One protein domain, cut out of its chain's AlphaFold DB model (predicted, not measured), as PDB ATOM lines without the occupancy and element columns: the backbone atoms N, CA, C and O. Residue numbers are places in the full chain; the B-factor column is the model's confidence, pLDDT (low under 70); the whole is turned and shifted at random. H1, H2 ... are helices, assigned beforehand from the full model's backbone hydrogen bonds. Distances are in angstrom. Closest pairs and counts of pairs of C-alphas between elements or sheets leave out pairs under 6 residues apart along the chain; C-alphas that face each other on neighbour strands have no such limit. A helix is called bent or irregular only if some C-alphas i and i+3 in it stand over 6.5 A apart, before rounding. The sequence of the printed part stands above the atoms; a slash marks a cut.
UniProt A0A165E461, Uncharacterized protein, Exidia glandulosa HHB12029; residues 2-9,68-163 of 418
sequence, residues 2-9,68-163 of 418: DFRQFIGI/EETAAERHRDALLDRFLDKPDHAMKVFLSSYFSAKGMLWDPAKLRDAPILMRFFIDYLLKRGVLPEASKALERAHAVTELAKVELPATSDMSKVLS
ATOM      1  N   ASP A   2      96.257 160.901 186.131       84.44
ATOM      2  CA  ASP A   2      97.541 161.179 186.791       84.44
ATOM      3  C   ASP A   2      98.505 162.002 185.938       84.44
ATOM      4  O   ASP A   2      99.125 162.937 186.430       84.44
ATOM      5  N   PHE A   3      98.560 161.738 184.628       88.38
ATOM      6  CA  PHE A   3      99.406 162.534 183.738       88.38
ATOM      7  C   PHE A   3      98.995 164.008 183.686       88.38
ATOM      8  O   PHE A   3      99.854 164.879 183.685       88.38
ATOM      9  N   ARG A   4      97.688 164.305 183.691       87.44
ATOM     10  CA  ARG A   4      97.204 165.695 183.679       87.44
ATOM     11  C   ARG A   4      97.645 166.431 184.937       87.44
ATOM     12  O   ARG A   4      98.162 167.532 184.830       87.44
ATOM     13  N   GLN A   5      97.514 165.785 186.095       87.69
ATOM     14  CA  GLN A   5      97.993 166.325 187.367       87.69
ATOM     15  C   GLN A   5      99.512 166.532 187.357       87.69
ATOM     16  O   GLN A   5      99.983 167.562 187.825       87.69
ATOM     17  N   PHE A   6     100.268 165.594 186.777       89.69
ATOM     18  CA  PHE A   6     101.721 165.702 186.647       89.69
ATOM     19  C   PHE A   6     102.166 166.929 185.836       89.69
ATOM     20  O   PHE A   6     103.141 167.570 186.209       89.69
ATOM     21  N   ILE A   7     101.445 167.282 184.767       90.38
ATOM     22  CA  ILE A   7     101.736 168.476 183.951       90.38
ATOM     23  C   ILE A   7     100.960 169.730 184.388       90.38
ATOM     24  O   ILE A   7     100.914 170.700 183.643       90.38
ATOM     25  N   GLY A   8     100.296 169.714 185.550       85.31
ATOM     26  CA  GLY A   8      99.571 170.879 186.076       85.31
ATOM     27  C   GLY A   8      98.193 171.162 185.453       85.31
ATOM     28  O   GLY A   8      97.578 172.180 185.767       85.31
ATOM     29  N   ILE A   9      97.645 170.270 184.618       85.88
ATOM     30  CA  ILE A   9      96.308 170.426 184.019       85.88
ATOM     31  C   ILE A   9      95.220 169.902 184.973       85.88
ATOM     32  O   ILE A   9      95.202 168.729 185.352       85.88
ATOM     33  N   GLU A  68      97.492 180.211 200.003       75.69
ATOM     34  CA  GLU A  68      97.570 178.777 199.680       75.69
ATOM     35  C   GLU A  68      97.043 178.453 198.271       75.69
ATOM     36  O   GLU A  68      97.696 177.724 197.517       75.69
ATOM     37  N   GLU A  69      95.904 179.033 197.874       76.69
ATOM     38  CA  GLU A  69      95.329 178.822 196.538       76.69
ATOM     39  C   GLU A  69      96.272 179.364 195.461       76.69
ATOM     40  O   GLU A  69      96.637 178.638 194.532       76.69
ATOM     41  N   THR A  70      96.792 180.581 195.654       81.38
ATOM     42  CA  THR A  70      97.740 181.190 194.717       81.38
ATOM     43  C   THR A  70      99.065 180.420 194.656       81.38
ATOM     44  O   THR A  70      99.683 180.329 193.593       81.38
ATOM     45  N   ALA A  71      99.531 179.823 195.760       84.75
ATOM     46  CA  ALA A  71     100.713 178.960 195.740       84.75
ATOM     47  C   ALA A  71     100.480 177.678 194.919       84.75
ATOM     48  O   ALA A  71     101.343 177.294 194.123       84.75
ATOM     49  N   ALA A  72      99.308 177.050 195.053       83.06
ATOM     50  CA  ALA A  72      98.945 175.871 194.275       83.06
ATOM     51  C   ALA A  72      98.791 176.181 192.775       83.06
ATOM     52  O   ALA A  72      99.185 175.363 191.941       83.06
ATOM     53  N   GLU A  73      98.250 177.349 192.412       84.44
ATOM     54  CA  GLU A  73      98.190 177.810 191.016       84.44
ATOM     55  C   GLU A  73      99.591 177.991 190.426       84.44
ATOM     56  O   GLU A  73      99.914 177.372 189.414       84.44
ATOM     57  N   ARG A  74     100.470 178.731 191.119       87.38
ATOM     58  CA  ARG A  74     101.859 178.952 190.681       87.38
ATOM     59  C   ARG A  74     102.628 177.642 190.508       87.38
ATOM     60  O   ARG A  74     103.408 177.504 189.569       87.38
ATOM     61  N   HIS A  75     102.418 176.671 191.398       85.12
ATOM     62  CA  HIS A  75     103.039 175.353 191.274       85.12
ATOM     63  C   HIS A  75     102.537 174.594 190.035       85.12
ATOM     64  O   HIS A  75     103.331 173.962 189.339       85.12
ATOM     65  N   ARG A  76     101.235 174.667 189.727       86.50
ATOM     66  CA  ARG A  76     100.663 174.057 188.515       86.50
ATOM     67  C   ARG A  76     101.225 174.688 187.248       86.50
ATOM     68  O   ARG A  76     101.639 173.950 186.357       86.50
ATOM     69  N   ASP A  77     101.277 176.013 187.198       88.00
ATOM     70  CA  ASP A  77     101.826 176.742 186.056       88.00
ATOM     71  C   ASP A  77     103.301 176.379 185.843       88.00
ATOM     72  O   ASP A  77     103.695 176.036 184.733       88.00
ATOM     73  N   ALA A  78     104.088 176.276 186.919       90.62
ATOM     74  CA  ALA A  78     105.481 175.838 186.838       90.62
ATOM     75  C   ALA A  78     105.647 174.401 186.295       90.62
ATOM     76  O   ALA A  78     106.616 174.109 185.586       90.62
ATOM     77  N   LEU A  79     104.725 173.482 186.612       89.56
ATOM     78  CA  LEU A  79     104.734 172.123 186.054       89.56
ATOM     79  C   LEU A  79     104.400 172.117 184.560       89.56
ATOM     80  O   LEU A  79     105.030 171.379 183.795       89.56
ATOM     81  N   LEU A  80     103.429 172.937 184.155       92.75
ATOM     82  CA  LEU A  80     103.053 173.086 182.757       92.75
ATOM     83  C   LEU A  80     104.204 173.697 181.954       92.75
ATOM     84  O   LEU A  80     104.597 173.123 180.940       92.75
ATOM     85  N   ASP A  81     104.799 174.781 182.448       92.62
ATOM     86  CA  ASP A  81     105.949 175.445 181.833       92.62
ATOM     87  C   ASP A  81     107.121 174.472 181.663       92.62
ATOM     88  O   ASP A  81     107.689 174.356 180.578       92.62
ATOM     89  N   ARG A  82     107.421 173.657 182.685       92.75
ATOM     90  CA  ARG A  82     108.463 172.621 182.589       92.75
ATOM     91  C   ARG A  82     108.183 171.608 181.474       92.75
ATOM     92  O   ARG A  82     109.124 171.160 180.810       92.75
ATOM     93  N   PHE A  83     106.924 171.205 181.289       95.12
ATOM     94  CA  PHE A  83     106.541 170.311 180.195       95.12
ATOM     95  C   PHE A  83     106.669 171.001 178.833       95.12
ATOM     96  O   PHE A  83     107.181 170.382 177.904       95.12
ATOM     97  N   LEU A  84     106.236 172.258 178.712       93.69
ATOM     98  CA  LEU A  84     106.319 173.022 177.465       93.69
ATOM     99  C   LEU A  84     107.776 173.281 177.048       93.69
ATOM    100  O   LEU A  84     108.107 173.126 175.874       93.69
ATOM    101  N   ASP A  85     108.656 173.569 178.008       94.56
ATOM    102  CA  ASP A  85     110.082 173.799 177.769       94.56
ATOM    103  C   ASP A  85     110.831 172.523 177.355       94.56
ATOM    104  O   ASP A  85     111.694 172.548 176.471       94.56
ATOM    105  N   LYS A  86     110.554 171.394 178.028       95.25
ATOM    106  CA  LYS A  86     111.275 170.120 177.837       95.25
ATOM    107  C   LYS A  86     110.330 168.912 177.891       95.25
ATOM    108  O   LYS A  86     110.414 168.108 178.831       95.25
ATOM    109  N   PRO A  87     109.475 168.718 176.870       95.81
ATOM    110  CA  PRO A  87     108.477 167.650 176.877       95.81
ATOM    111  C   PRO A  87     109.109 166.254 176.917       95.81
ATOM    112  O   PRO A  87     108.578 165.363 177.578       95.81
ATOM    113  N   ASP A  88     110.269 166.052 176.282       94.81
ATOM    114  CA  ASP A  88     110.970 164.764 176.303       94.81
ATOM    115  C   ASP A  88     111.462 164.392 177.710       94.81
ATOM    116  O   ASP A  88     111.232 163.275 178.179       94.81
ATOM    117  N   HIS A  89     112.053 165.348 178.430       93.25
ATOM    118  CA  HIS A  89     112.483 165.151 179.810       93.25
ATOM    119  C   HIS A  89     111.288 164.930 180.743       93.25
ATOM    120  O   HIS A  89     111.335 164.051 181.603       93.25
ATOM    121  N   ALA A  90     110.194 165.671 180.548       94.94
ATOM    122  CA  ALA A  90     108.964 165.466 181.304       94.94
ATOM    123  C   ALA A  90     108.393 164.049 181.099       94.94
ATOM    124  O   ALA A  90     107.984 163.426 182.078       94.94
ATOM    125  N   MET A  91     108.434 163.494 179.878       96.38
ATOM    126  CA  MET A  91     108.027 162.101 179.631       96.38
ATOM    127  C   MET A  91     108.938 161.103 180.345       96.38
ATOM    128  O   MET A  91     108.434 160.180 180.985       96.38
ATOM    129  N   LYS A  92     110.264 161.301 180.282       94.44
ATOM    130  CA  LYS A  92     111.239 160.444 180.980       94.44
ATOM    131  C   LYS A  92     110.960 160.421 182.485       94.44
ATOM    132  O   LYS A  92     110.860 159.342 183.060       94.44
ATOM    133  N   VAL A  93     110.763 161.587 183.112       92.94
ATOM    134  CA  VAL A  93     110.463 161.714 184.553       92.94
ATOM    135  C   VAL A  93     109.107 161.101 184.908       92.94
ATOM    136  O   VAL A  93     109.010 160.369 185.895       92.94
ATOM    137  N   PHE A  94     108.072 161.364 184.102       95.19
ATOM    138  CA  PHE A  94     106.733 160.825 184.328       95.19
ATOM    139  C   PHE A  94     106.741 159.295 184.337       95.19
ATOM    140  O   PHE A  94     106.275 158.678 185.290       95.19
ATOM    141  N   LEU A  95     107.321 158.680 183.303       95.44
ATOM    142  CA  LEU A  95     107.309 157.230 183.092       95.44
ATOM    143  C   LEU A  95     108.289 156.462 183.995       95.44
ATOM    144  O   LEU A  95     108.324 155.237 183.938       95.44
ATOM    145  N   SER A  96     109.057 157.150 184.842       92.25
ATOM    146  CA  SER A  96     110.032 156.537 185.751       92.25
ATOM    147  C   SER A  96     109.774 156.917 187.214       92.25
ATOM    148  O   SER A  96     109.032 156.218 187.897       92.25
ATOM    149  N   SER A  97     110.346 158.024 187.698       89.00
ATOM    150  CA  SER A  97     110.284 158.469 189.095       89.00
ATOM    151  C   SER A  97     108.843 158.674 189.555       89.00
ATOM    152  O   SER A  97     108.443 158.111 190.572       89.00
ATOM    153  N   TYR A  98     108.025 159.382 188.770       93.12
ATOM    154  CA  TYR A  98     106.619 159.592 189.125       93.12
ATOM    155  C   TYR A  98     105.823 158.278 189.094       93.12
ATOM    156  O   TYR A  98     105.047 157.999 190.007       93.12
ATOM    157  N   PHE A  99     106.052 157.441 188.078       92.06
ATOM    158  CA  PHE A  99     105.449 156.113 187.954       92.06
ATOM    159  C   PHE A  99     105.751 155.210 189.156       92.06
ATOM    160  O   PHE A  99     104.845 154.578 189.699       92.06
ATOM    161  N   SER A 100     107.007 155.200 189.601       90.44
ATOM    162  CA  SER A 100     107.453 154.471 190.787       90.44
ATOM    163  C   SER A 100     106.843 155.049 192.065       90.44
ATOM    164  O   SER A 100     106.261 154.307 192.850       90.44
ATOM    165  N   ALA A 101     106.907 156.371 192.257       90.50
ATOM    166  CA  ALA A 101     106.402 157.044 193.456       90.50
ATOM    167  C   ALA A 101     104.883 156.889 193.641       90.50
ATOM    168  O   ALA A 101     104.391 156.846 194.764       90.50
ATOM    169  N   LYS A 102     104.127 156.775 192.543       93.25
ATOM    170  CA  LYS A 102     102.679 156.510 192.563       93.25
ATOM    171  C   LYS A 102     102.320 155.021 192.604       93.25
ATOM    172  O   LYS A 102     101.144 154.689 192.480       93.25
ATOM    173  N   GLY A 103     103.302 154.126 192.716       92.25
ATOM    174  CA  GLY A 103     103.086 152.676 192.712       92.25
ATOM    175  C   GLY A 103     102.562 152.123 191.380       92.25
ATOM    176  O   GLY A 103     102.168 150.964 191.308       92.25
ATOM    177  N   MET A 104     102.563 152.922 190.308       93.62
ATOM    178  CA  MET A 104     102.099 152.496 188.982       93.62
ATOM    179  C   MET A 104     103.062 151.502 188.328       93.62
ATOM    180  O   MET A 104     102.656 150.755 187.444       93.62
ATOM    181  N   LEU A 105     104.317 151.470 188.785       90.69
ATOM    182  CA  LEU A 105     105.316 150.498 188.343       90.69
ATOM    183  C   LEU A 105     104.923 149.043 188.681       90.69
ATOM    184  O   LEU A 105     105.385 148.114 188.026       90.69
ATOM    185  N   TRP A 106     104.052 148.848 189.675       90.38
ATOM    186  CA  TRP A 106     103.626 147.527 190.156       90.38
ATOM    187  C   TRP A 106     102.321 147.034 189.533       90.38
ATOM    188  O   TRP A 106     101.882 145.925 189.820       90.38
ATOM    189  N   ASP A 107     101.708 147.843 188.672       94.81
ATOM    190  CA  ASP A 107     100.442 147.536 188.022       94.81
ATOM    191  C   ASP A 107     100.680 147.233 186.529       94.81
ATOM    192  O   ASP A 107     100.941 148.154 185.742       94.81
ATOM    193  N   PRO A 108     100.569 145.960 186.099       93.62
ATOM    194  CA  PRO A 108     100.816 145.569 184.713       93.62
ATOM    195  C   PRO A 108      99.927 146.293 183.698       93.62
ATOM    196  O   PRO A 108     100.368 146.556 182.575       93.62
ATOM    197  N   ALA A 109      98.690 146.640 184.071       95.56
ATOM    198  CA  ALA A 109      97.793 147.368 183.184       95.56
ATOM    199  C   ALA A 109      98.325 148.785 182.935       95.56
ATOM    200  O   ALA A 109      98.384 149.235 181.789       95.56
ATOM    201  N   LYS A 110      98.817 149.459 183.981       95.81
ATOM    202  CA  LYS A 110      99.383 150.813 183.867       95.81
ATOM    203  C   LYS A 110     100.694 150.839 183.088       95.81
ATOM    204  O   LYS A 110     100.875 151.743 182.273       95.81
ATOM    205  N   LEU A 111     101.571 149.850 183.281       94.88
ATOM    206  CA  LEU A 111     102.812 149.712 182.502       94.88
ATOM    207  C   LEU A 111     102.540 149.584 180.998       94.88
ATOM    208  O   LEU A 111     103.271 150.151 180.186       94.88
ATOM    209  N   ARG A 112     101.479 148.856 180.631       95.88
ATOM    210  CA  ARG A 112     101.050 148.663 179.241       95.88
ATOM    211  C   ARG A 112     100.374 149.910 178.668       95.88
ATOM    212  O   ARG A 112     100.715 150.342 177.567       95.88
ATOM    213  N   ASP A 113      99.412 150.477 179.392       96.56
ATOM    214  CA  ASP A 113      98.460 151.438 178.825       96.56
ATOM    215  C   ASP A 113      98.954 152.888 178.885       96.56
ATOM    216  O   ASP A 113      98.670 153.680 177.980       96.56
ATOM    217  N   ALA A 114      99.727 153.262 179.908       96.00
ATOM    218  CA  ALA A 114     100.152 154.650 180.058       96.00
ATOM    219  C   ALA A 114     101.067 155.134 178.922       96.00
ATOM    220  O   ALA A 114     100.754 156.185 178.356       96.00
ATOM    221  N   PRO A 115     102.118 154.402 178.491       96.94
ATOM    222  CA  PRO A 115     102.927 154.814 177.341       96.94
ATOM    223  C   PRO A 115     102.112 154.999 176.058       96.94
ATOM    224  O   PRO A 115     102.371 155.926 175.292       96.94
ATOM    225  N   ILE A 116     101.088 154.163 175.837       97.44
ATOM    226  CA  ILE A 116     100.200 154.246 174.667       97.44
ATOM    227  C   ILE A 116      99.416 155.560 174.682       97.44
ATOM    228  O   ILE A 116      99.315 156.244 173.661       97.44
ATOM    229  N   LEU A 117      98.880 155.933 175.841       96.56
ATOM    230  CA  LEU A 117      98.111 157.165 175.989       96.56
ATOM    231  C   LEU A 117      98.992 158.409 175.920       96.56
ATOM    232  O   LEU A 117      98.584 159.403 175.318       96.56
ATOM    233  N   MET A 118     100.205 158.351 176.474       96.81
ATOM    234  CA  MET A 118     101.175 159.443 176.349       96.81
ATOM    235  C   MET A 118     101.559 159.650 174.891       96.81
ATOM    236  O   MET A 118     101.493 160.770 174.390       96.81
ATOM    237  N   ARG A 119     101.850 158.563 174.173       97.25
ATOM    238  CA  ARG A 119     102.124 158.612 172.738       97.25
ATOM    239  C   ARG A 119     100.974 159.257 171.968       97.25
ATOM    240  O   ARG A 119     101.219 160.149 171.167       97.25
ATOM    241  N   PHE A 120      99.725 158.857 172.230       97.75
ATOM    242  CA  PHE A 120      98.548 159.447 171.577       97.75
ATOM    243  C   PHE A 120      98.448 160.963 171.808       97.75
ATOM    244  O   PHE A 120      98.149 161.714 170.878       97.75
ATOM    245  N   PHE A 121      98.715 161.418 173.034       96.81
ATOM    246  CA  PHE A 121      98.719 162.839 173.372       96.81
ATOM    247  C   PHE A 121      99.819 163.611 172.629       96.81
ATOM    248  O   PHE A 121      99.528 164.629 172.002       96.81
ATOM    249  N   ILE A 122     101.056 163.109 172.630       97.69
ATOM    250  CA  ILE A 122     102.174 163.743 171.914       97.69
ATOM    251  C   ILE A 122     101.914 163.769 170.398       97.69
ATOM    252  O   ILE A 122     102.098 164.802 169.754       97.69
ATOM    253  N   ASP A 123     101.395 162.675 169.838       97.88
ATOM    254  CA  ASP A 123     100.980 162.580 168.436       97.88
ATOM    255  C   ASP A 123      99.963 163.657 168.059       97.88
ATOM    256  O   ASP A 123     100.015 164.218 166.963       97.88
ATOM    257  N   TYR A 124      99.003 163.927 168.946       97.75
ATOM    258  CA  TYR A 124      98.012 164.968 168.728       97.75
ATOM    259  C   TYR A 124      98.669 166.353 168.665       97.75
ATOM    260  O   TYR A 124      98.384 167.106 167.730       97.75
ATOM    261  N   LEU A 125      99.568 166.670 169.607       97.19
ATOM    262  CA  LEU A 125     100.285 167.951 169.635       97.19
ATOM    263  C   LEU A 125     101.104 168.170 168.356       97.19
ATOM    264  O   LEU A 125     101.025 169.246 167.761       97.19
ATOM    265  N   LEU A 126     101.812 167.131 167.898       97.38
ATOM    266  CA  LEU A 126     102.593 167.150 166.658       97.38
ATOM    267  C   LEU A 126     101.702 167.321 165.420       97.38
ATOM    268  O   LEU A 126     101.909 168.232 164.622       97.38
ATOM    269  N   LYS A 127     100.663 166.489 165.264       97.94
ATOM    270  CA  LYS A 127      99.785 166.501 164.075       97.94
ATOM    271  C   LYS A 127      98.983 167.790 163.936       97.94
ATOM    272  O   LYS A 127      98.637 168.176 162.823       97.94
ATOM    273  N   ARG A 128      98.626 168.421 165.056       98.00
ATOM    274  CA  ARG A 128      97.892 169.693 165.064       98.00
ATOM    275  C   ARG A 128      98.803 170.912 165.065       98.00
ATOM    276  O   ARG A 128      98.283 172.008 164.900       98.00
ATOM    277  N   GLY A 129     100.117 170.729 165.219       96.19
ATOM    278  CA  GLY A 129     101.067 171.832 165.306       96.19
ATOM    279  C   GLY A 129     100.723 172.788 166.444       96.19
ATOM    280  O   GLY A 129     100.756 173.995 166.242       96.19
ATOM    281  N   VAL A 130     100.325 172.253 167.608       96.12
ATOM    282  CA  VAL A 130      99.909 173.080 168.761       96.12
ATOM    283  C   VAL A 130     101.082 173.904 169.293       96.12
ATOM    284  O   VAL A 130     100.879 175.039 169.702       96.12
ATOM    285  N   LEU A 131     102.291 173.332 169.256       94.50
ATOM    286  CA  LEU A 131     103.539 173.924 169.750       94.50
ATOM    287  C   LEU A 131     104.634 173.790 168.674       94.50
ATOM    288  O   LEU A 131     105.488 172.897 168.764       94.50
ATOM    289  N   PRO A 132     104.586 174.584 167.590       94.69
ATOM    290  CA  PRO A 132     105.534 174.458 166.483       94.69
ATOM    291  C   PRO A 132     106.989 174.709 166.918       94.69
ATOM    292  O   PRO A 132     107.901 174.050 166.417       94.69
ATOM    293  N   GLU A 133     107.214 175.595 167.888       95.25
ATOM    294  CA  GLU A 133     108.520 175.882 168.493       95.25
ATOM    295  C   GLU A 133     109.132 174.674 169.218       95.25
ATOM    296  O   GLU A 133     110.351 174.494 169.196       95.25
ATOM    297  N   ALA A 134     108.296 173.802 169.787       94.94
ATOM    298  CA  ALA A 134     108.719 172.612 170.520       94.94
ATOM    299  C   ALA A 134     108.695 171.330 169.666       94.94
ATOM    300  O   ALA A 134     108.919 170.244 170.202       94.94
ATOM    301  N   SER A 135     108.462 171.412 168.346       95.31
ATOM    302  CA  SER A 135     108.248 170.235 167.480       95.31
ATOM    303  C   SER A 135     109.348 169.173 167.611       95.31
ATOM    304  O   SER A 135     109.048 168.001 167.802       95.31
ATOM    305  N   LYS A 136     110.627 169.574 167.598       94.44
ATOM    306  CA  LYS A 136     111.753 168.631 167.763       94.44
ATOM    307  C   LYS A 136     111.770 167.963 169.140       94.44
ATOM    308  O   LYS A 136     112.116 166.794 169.262       94.44
ATOM    309  N   ALA A 137     111.422 168.705 170.191       94.00
ATOM    310  CA  ALA A 137     111.360 168.155 171.540       94.00
ATOM    311  C   ALA A 137     110.165 167.205 171.703       94.00
ATOM    312  O   ALA A 137     110.287 166.166 172.345       94.00
ATOM    313  N   LEU A 138     109.034 167.513 171.065       96.50
ATOM    314  CA  LEU A 138     107.875 166.627 170.997       96.50
ATOM    315  C   LEU A 138     108.165 165.352 170.190       96.50
ATOM    316  O   LEU A 138     107.715 164.282 170.582       96.50
ATOM    317  N   GLU A 139     108.954 165.420 169.116       95.81
ATOM    318  CA  GLU A 139     109.424 164.231 168.384       95.81
ATOM    319  C   GLU A 139     110.288 163.320 169.272       95.81
ATOM    320  O   GLU A 139     110.081 162.103 169.299       95.81
ATOM    321  N   ARG A 140     111.190 163.895 170.081       94.62
ATOM    322  CA  ARG A 140     111.948 163.130 171.087       94.62
ATOM    323  C   ARG A 140     111.045 162.556 172.178       94.62
ATOM    324  O   ARG A 140     111.197 161.395 172.547       94.62
ATOM    325  N   ALA A 141     110.069 163.325 172.662       96.19
ATOM    326  CA  ALA A 141     109.072 162.839 173.613       96.19
ATOM    327  C   ALA A 141     108.274 161.658 173.034       96.19
ATOM    328  O   ALA A 141     108.050 160.663 173.722       96.19
ATOM    329  N   HIS A 142     107.914 161.721 171.749       96.88
ATOM    330  CA  HIS A 142     107.276 160.616 171.042       96.88
ATOM    331  C   HIS A 142     108.191 159.379 171.016       96.88
ATOM    332  O   HIS A 142     107.739 158.284 171.354       96.88
ATOM    333  N   ALA A 143     109.483 159.534 170.705       96.06
ATOM    334  CA  ALA A 143     110.450 158.430 170.747       96.06
ATOM    335  C   ALA A 143     110.564 157.788 172.147       96.06
ATOM    336  O   ALA A 143     110.565 156.561 172.255       96.06
ATOM    337  N   VAL A 144     110.568 158.595 173.216       96.38
ATOM    338  CA  VAL A 144     110.531 158.108 174.609       96.38
ATOM    339  C   VAL A 144     109.284 157.255 174.854       96.38
ATOM    340  O   VAL A 144     109.394 156.153 175.388       96.38
ATOM    341  N   THR A 145     108.103 157.720 174.429       96.81
ATOM    342  CA  THR A 145     106.858 156.952 174.607       96.81
ATOM    343  C   THR A 145     106.836 155.655 173.795       96.81
ATOM    344  O   THR A 145     106.284 154.660 174.261       96.81
ATOM    345  N   GLU A 146     107.474 155.623 172.620       96.44
ATOM    346  CA  GLU A 146     107.581 154.406 171.811       96.44
ATOM    347  C   GLU A 146     108.464 153.342 172.465       96.44
ATOM    348  O   GLU A 146     108.068 152.178 172.506       96.44
ATOM    349  N   LEU A 147     109.608 153.740 173.025       95.81
ATOM    350  CA  LEU A 147     110.461 152.835 173.798       95.81
ATOM    351  C   LEU A 147     109.747 152.355 175.065       95.81
ATOM    352  O   LEU A 147     109.681 151.155 175.325       95.81
ATOM    353  N   ALA A 148     109.125 153.266 175.817       96.44
ATOM    354  CA  ALA A 148     108.459 152.933 177.073       96.44
ATOM    355  C   ALA A 148     107.342 151.886 176.925       96.44
ATOM    356  O   ALA A 148     107.142 151.095 177.843       96.44
ATOM    357  N   LYS A 149     106.656 151.818 175.775       96.62
ATOM    358  CA  LYS A 149     105.655 150.768 175.485       96.62
ATOM    359  C   LYS A 149     106.224 149.351 175.569       96.62
ATOM    360  O   LYS A 149     105.488 148.425 175.890       96.62
ATOM    361  N   VAL A 150     107.498 149.184 175.223       95.75
ATOM    362  CA  VAL A 150     108.192 147.892 175.252       95.75
ATOM    363  C   VAL A 150     108.912 147.720 176.585       95.75
ATOM    364  O   VAL A 150     108.832 146.666 177.209       95.75
ATOM    365  N   GLU A 151     109.591 148.771 177.037       95.31
ATOM    366  CA  GLU A 151     110.512 148.687 178.165       95.31
ATOM    367  C   GLU A 151     109.814 148.644 179.522       95.31
ATOM    368  O   GLU A 151     110.261 147.905 180.391       95.31
ATOM    369  N   LEU A 152     108.715 149.381 179.721       94.56
ATOM    370  CA  LEU A 152     108.031 149.394 181.018       94.56
ATOM    371  C   LEU A 152     107.458 148.025 181.408       94.56
ATOM    372  O   LEU A 152     107.729 147.584 182.526       94.56
ATOM    373  N   PRO A 153     106.724 147.310 180.529       94.69
ATOM    374  CA  PRO A 153     106.315 145.941 180.829       94.69
ATOM    375  C   PRO A 153     107.514 145.013 181.072       94.69
ATOM    376  O   PRO A 153     107.495 144.224 182.015       94.69
ATOM    377  N   ALA A 154     108.579 145.151 180.272       93.56
ATOM    378  CA  ALA A 154     109.790 144.347 180.416       93.56
ATOM    379  C   ALA A 154     110.485 144.567 181.769       93.56
ATOM    380  O   ALA A 154     110.996 143.611 182.344       93.56
ATOM    381  N   THR A 155     110.456 145.780 182.333       91.56
ATOM    382  CA  THR A 155     111.007 146.055 183.670       91.56
ATOM    383  C   THR A 155     110.327 145.221 184.757       91.56
ATOM    384  O   THR A 155     111.011 144.699 185.639       91.56
ATOM    385  N   SER A 156     109.002 145.044 184.690       90.75
ATOM    386  CA  SER A 156     108.277 144.197 185.649       90.75
ATOM    387  C   SER A 156     108.687 142.732 185.521       90.75
ATOM    388  O   SER A 156     109.054 142.104 186.515       90.75
ATOM    389  N   ASP A 157     108.708 142.204 184.298       91.81
ATOM    390  CA  ASP A 157     109.142 140.832 184.024       91.81
ATOM    391  C   ASP A 157     110.583 140.593 184.487       91.81
ATOM    392  O   ASP A 157     110.880 139.597 185.144       91.81
ATOM    393  N   MET A 158     111.465 141.547 184.204       91.88
ATOM    394  CA  MET A 158     112.862 141.506 184.602       91.88
ATOM    395  C   MET A 158     113.034 141.528 186.125       91.88
ATOM    396  O   MET A 158     113.830 140.757 186.656       91.88
ATOM    397  N   SER A 159     112.283 142.369 186.846       88.38
ATOM    398  CA  SER A 159     112.370 142.414 188.313       88.38
ATOM    399  C   SER A 159     112.012 141.079 188.967       88.38
ATOM    400  O   SER A 159     112.648 140.697 189.944       88.38
ATOM    401  N   LYS A 160     111.066 140.330 188.382       89.81
ATOM    402  CA  LYS A 160     110.640 139.019 188.889       89.81
ATOM    403  C   LYS A 160     111.712 137.946 188.706       89.81
ATOM    404  O   LYS A 160     111.813 137.054 189.536       89.81
ATOM    405  N   VAL A 161     112.505 138.021 187.633       91.19
ATOM    406  CA  VAL A 161     113.559 137.026 187.351       91.19
ATOM    407  C   VAL A 161     114.919 137.382 187.953       91.19
ATOM    408  O   VAL A 161     115.736 136.492 188.165       91.19
ATOM    409  N   LEU A 162     115.185 138.665 188.227       88.69
ATOM    410  CA  LEU A 162     116.420 139.116 188.884       88.69
ATOM    411  C   LEU A 162     116.322 139.125 190.415       88.69
ATOM    412  O   LEU A 162     117.328 139.318 191.099       88.69
ATOM    413  N   SER A 163     115.124 138.988 190.983       86.69
ATOM    414  CA  SER A 163     114.904 139.052 192.429       86.69
ATOM    415  C   SER A 163     113.845 138.026 192.852       86.69
ATOM    416  O   SER A 163     112.663 138.370 192.881       86.69
TER     417      SER A 163
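What this domain is: This is residues 2 to 9 and 68 to 163 of the 418 residues of an uncharacterized protein of Exidia glandulosa HHB12029 (UniProt A0A165E461). The long helices H4 and H5 form a helical hairpin, and H3 packs along H5 to complete a three-helix up-and-down bundle, in which each helix runs against the one before it. H2 runs in at a steep angle and turns into H3, the short H1 is near both of them, and residues 158 to 163 stick out at the far end of H5. The printed part has 104 residues with five named helices, H1 to H5 in order along the chain, and no named strand; its class is all helix. It is compact, with a radius of gyration of the C-alphas of 14.7 A, and flat, with spans of 45 by 37 by 17 A.

Where its parts are: Find C-alpha 2 at (97.541, 161.179, 186.791); here H1 begins, residues 2 to 6. Past the cut, find C-alpha 68 at (97.570, 178.777, 199.680), where H2, residues 68 to 85, starts its 25.7 A. H3 follows, residues 87 to 101, 19.8 A long. H4 takes residues 108 to 128 and 31.3 A. H5, residues 132 to 162, is the longest at 43.2 A and ends at C-alpha 162, (116.420, 139.116, 188.884). H5 has a kink of 38 degrees near residue 152. H5 is irregular, with C-alphas 133 and 136 8.0 A apart; H3 and H4 are only just irregular, with 6.52 A from C-alpha 95 to 98 and 6.7 A from C-alpha 112 to 115.

How they stand to each other: Begin with the hairpin: H4 and H5 touch, at a shallow tilt of 10 degrees, opposite ways, and their closest C-alphas, those of Pro 115 and Lys 149, are 5.2 A apart. H3 touches residues 137 to 148 of H5 at a shallow tilt of 28 degrees, the same way; look at the closest C-alphas, Asp 88 and Ala 141, 3.8 A apart. H3 and H4 are close but not clearly touching, with C-alphas 95 and 115 closest at 7.6 A. H2 and H3 only just touch, with 3 pairs of C-alphas within 8 A, and only at the corner; the closest are Phe 83 and Ala 90, 5.5 A apart, at a steep tilt of 55 degrees. H1 is close to but not clearly touching H2, with C-alphas 6 and 79 closest at 7.1 A. H2 and H4 are apart. In H1 and H2 every O i to N i+4 pair is within hydrogen-bond range; the counts are 9 of 11 in H3, 15 of 17 in H4 and 22 of 27 in H5.

The domain as a whole: Look to Thr 70 and Val 161 for the two C-alphas farthest apart, 47.5 A. Residues 10 to 67 are not printed, and C-alphas 9 and 68 are 17.8 A apart across the cut. The links H2 to H3 and H4 to H5 are tight, and H3 to H4 is short. No printed residue is under 70 in pLDDT, and the mean of the printed part is 92.8.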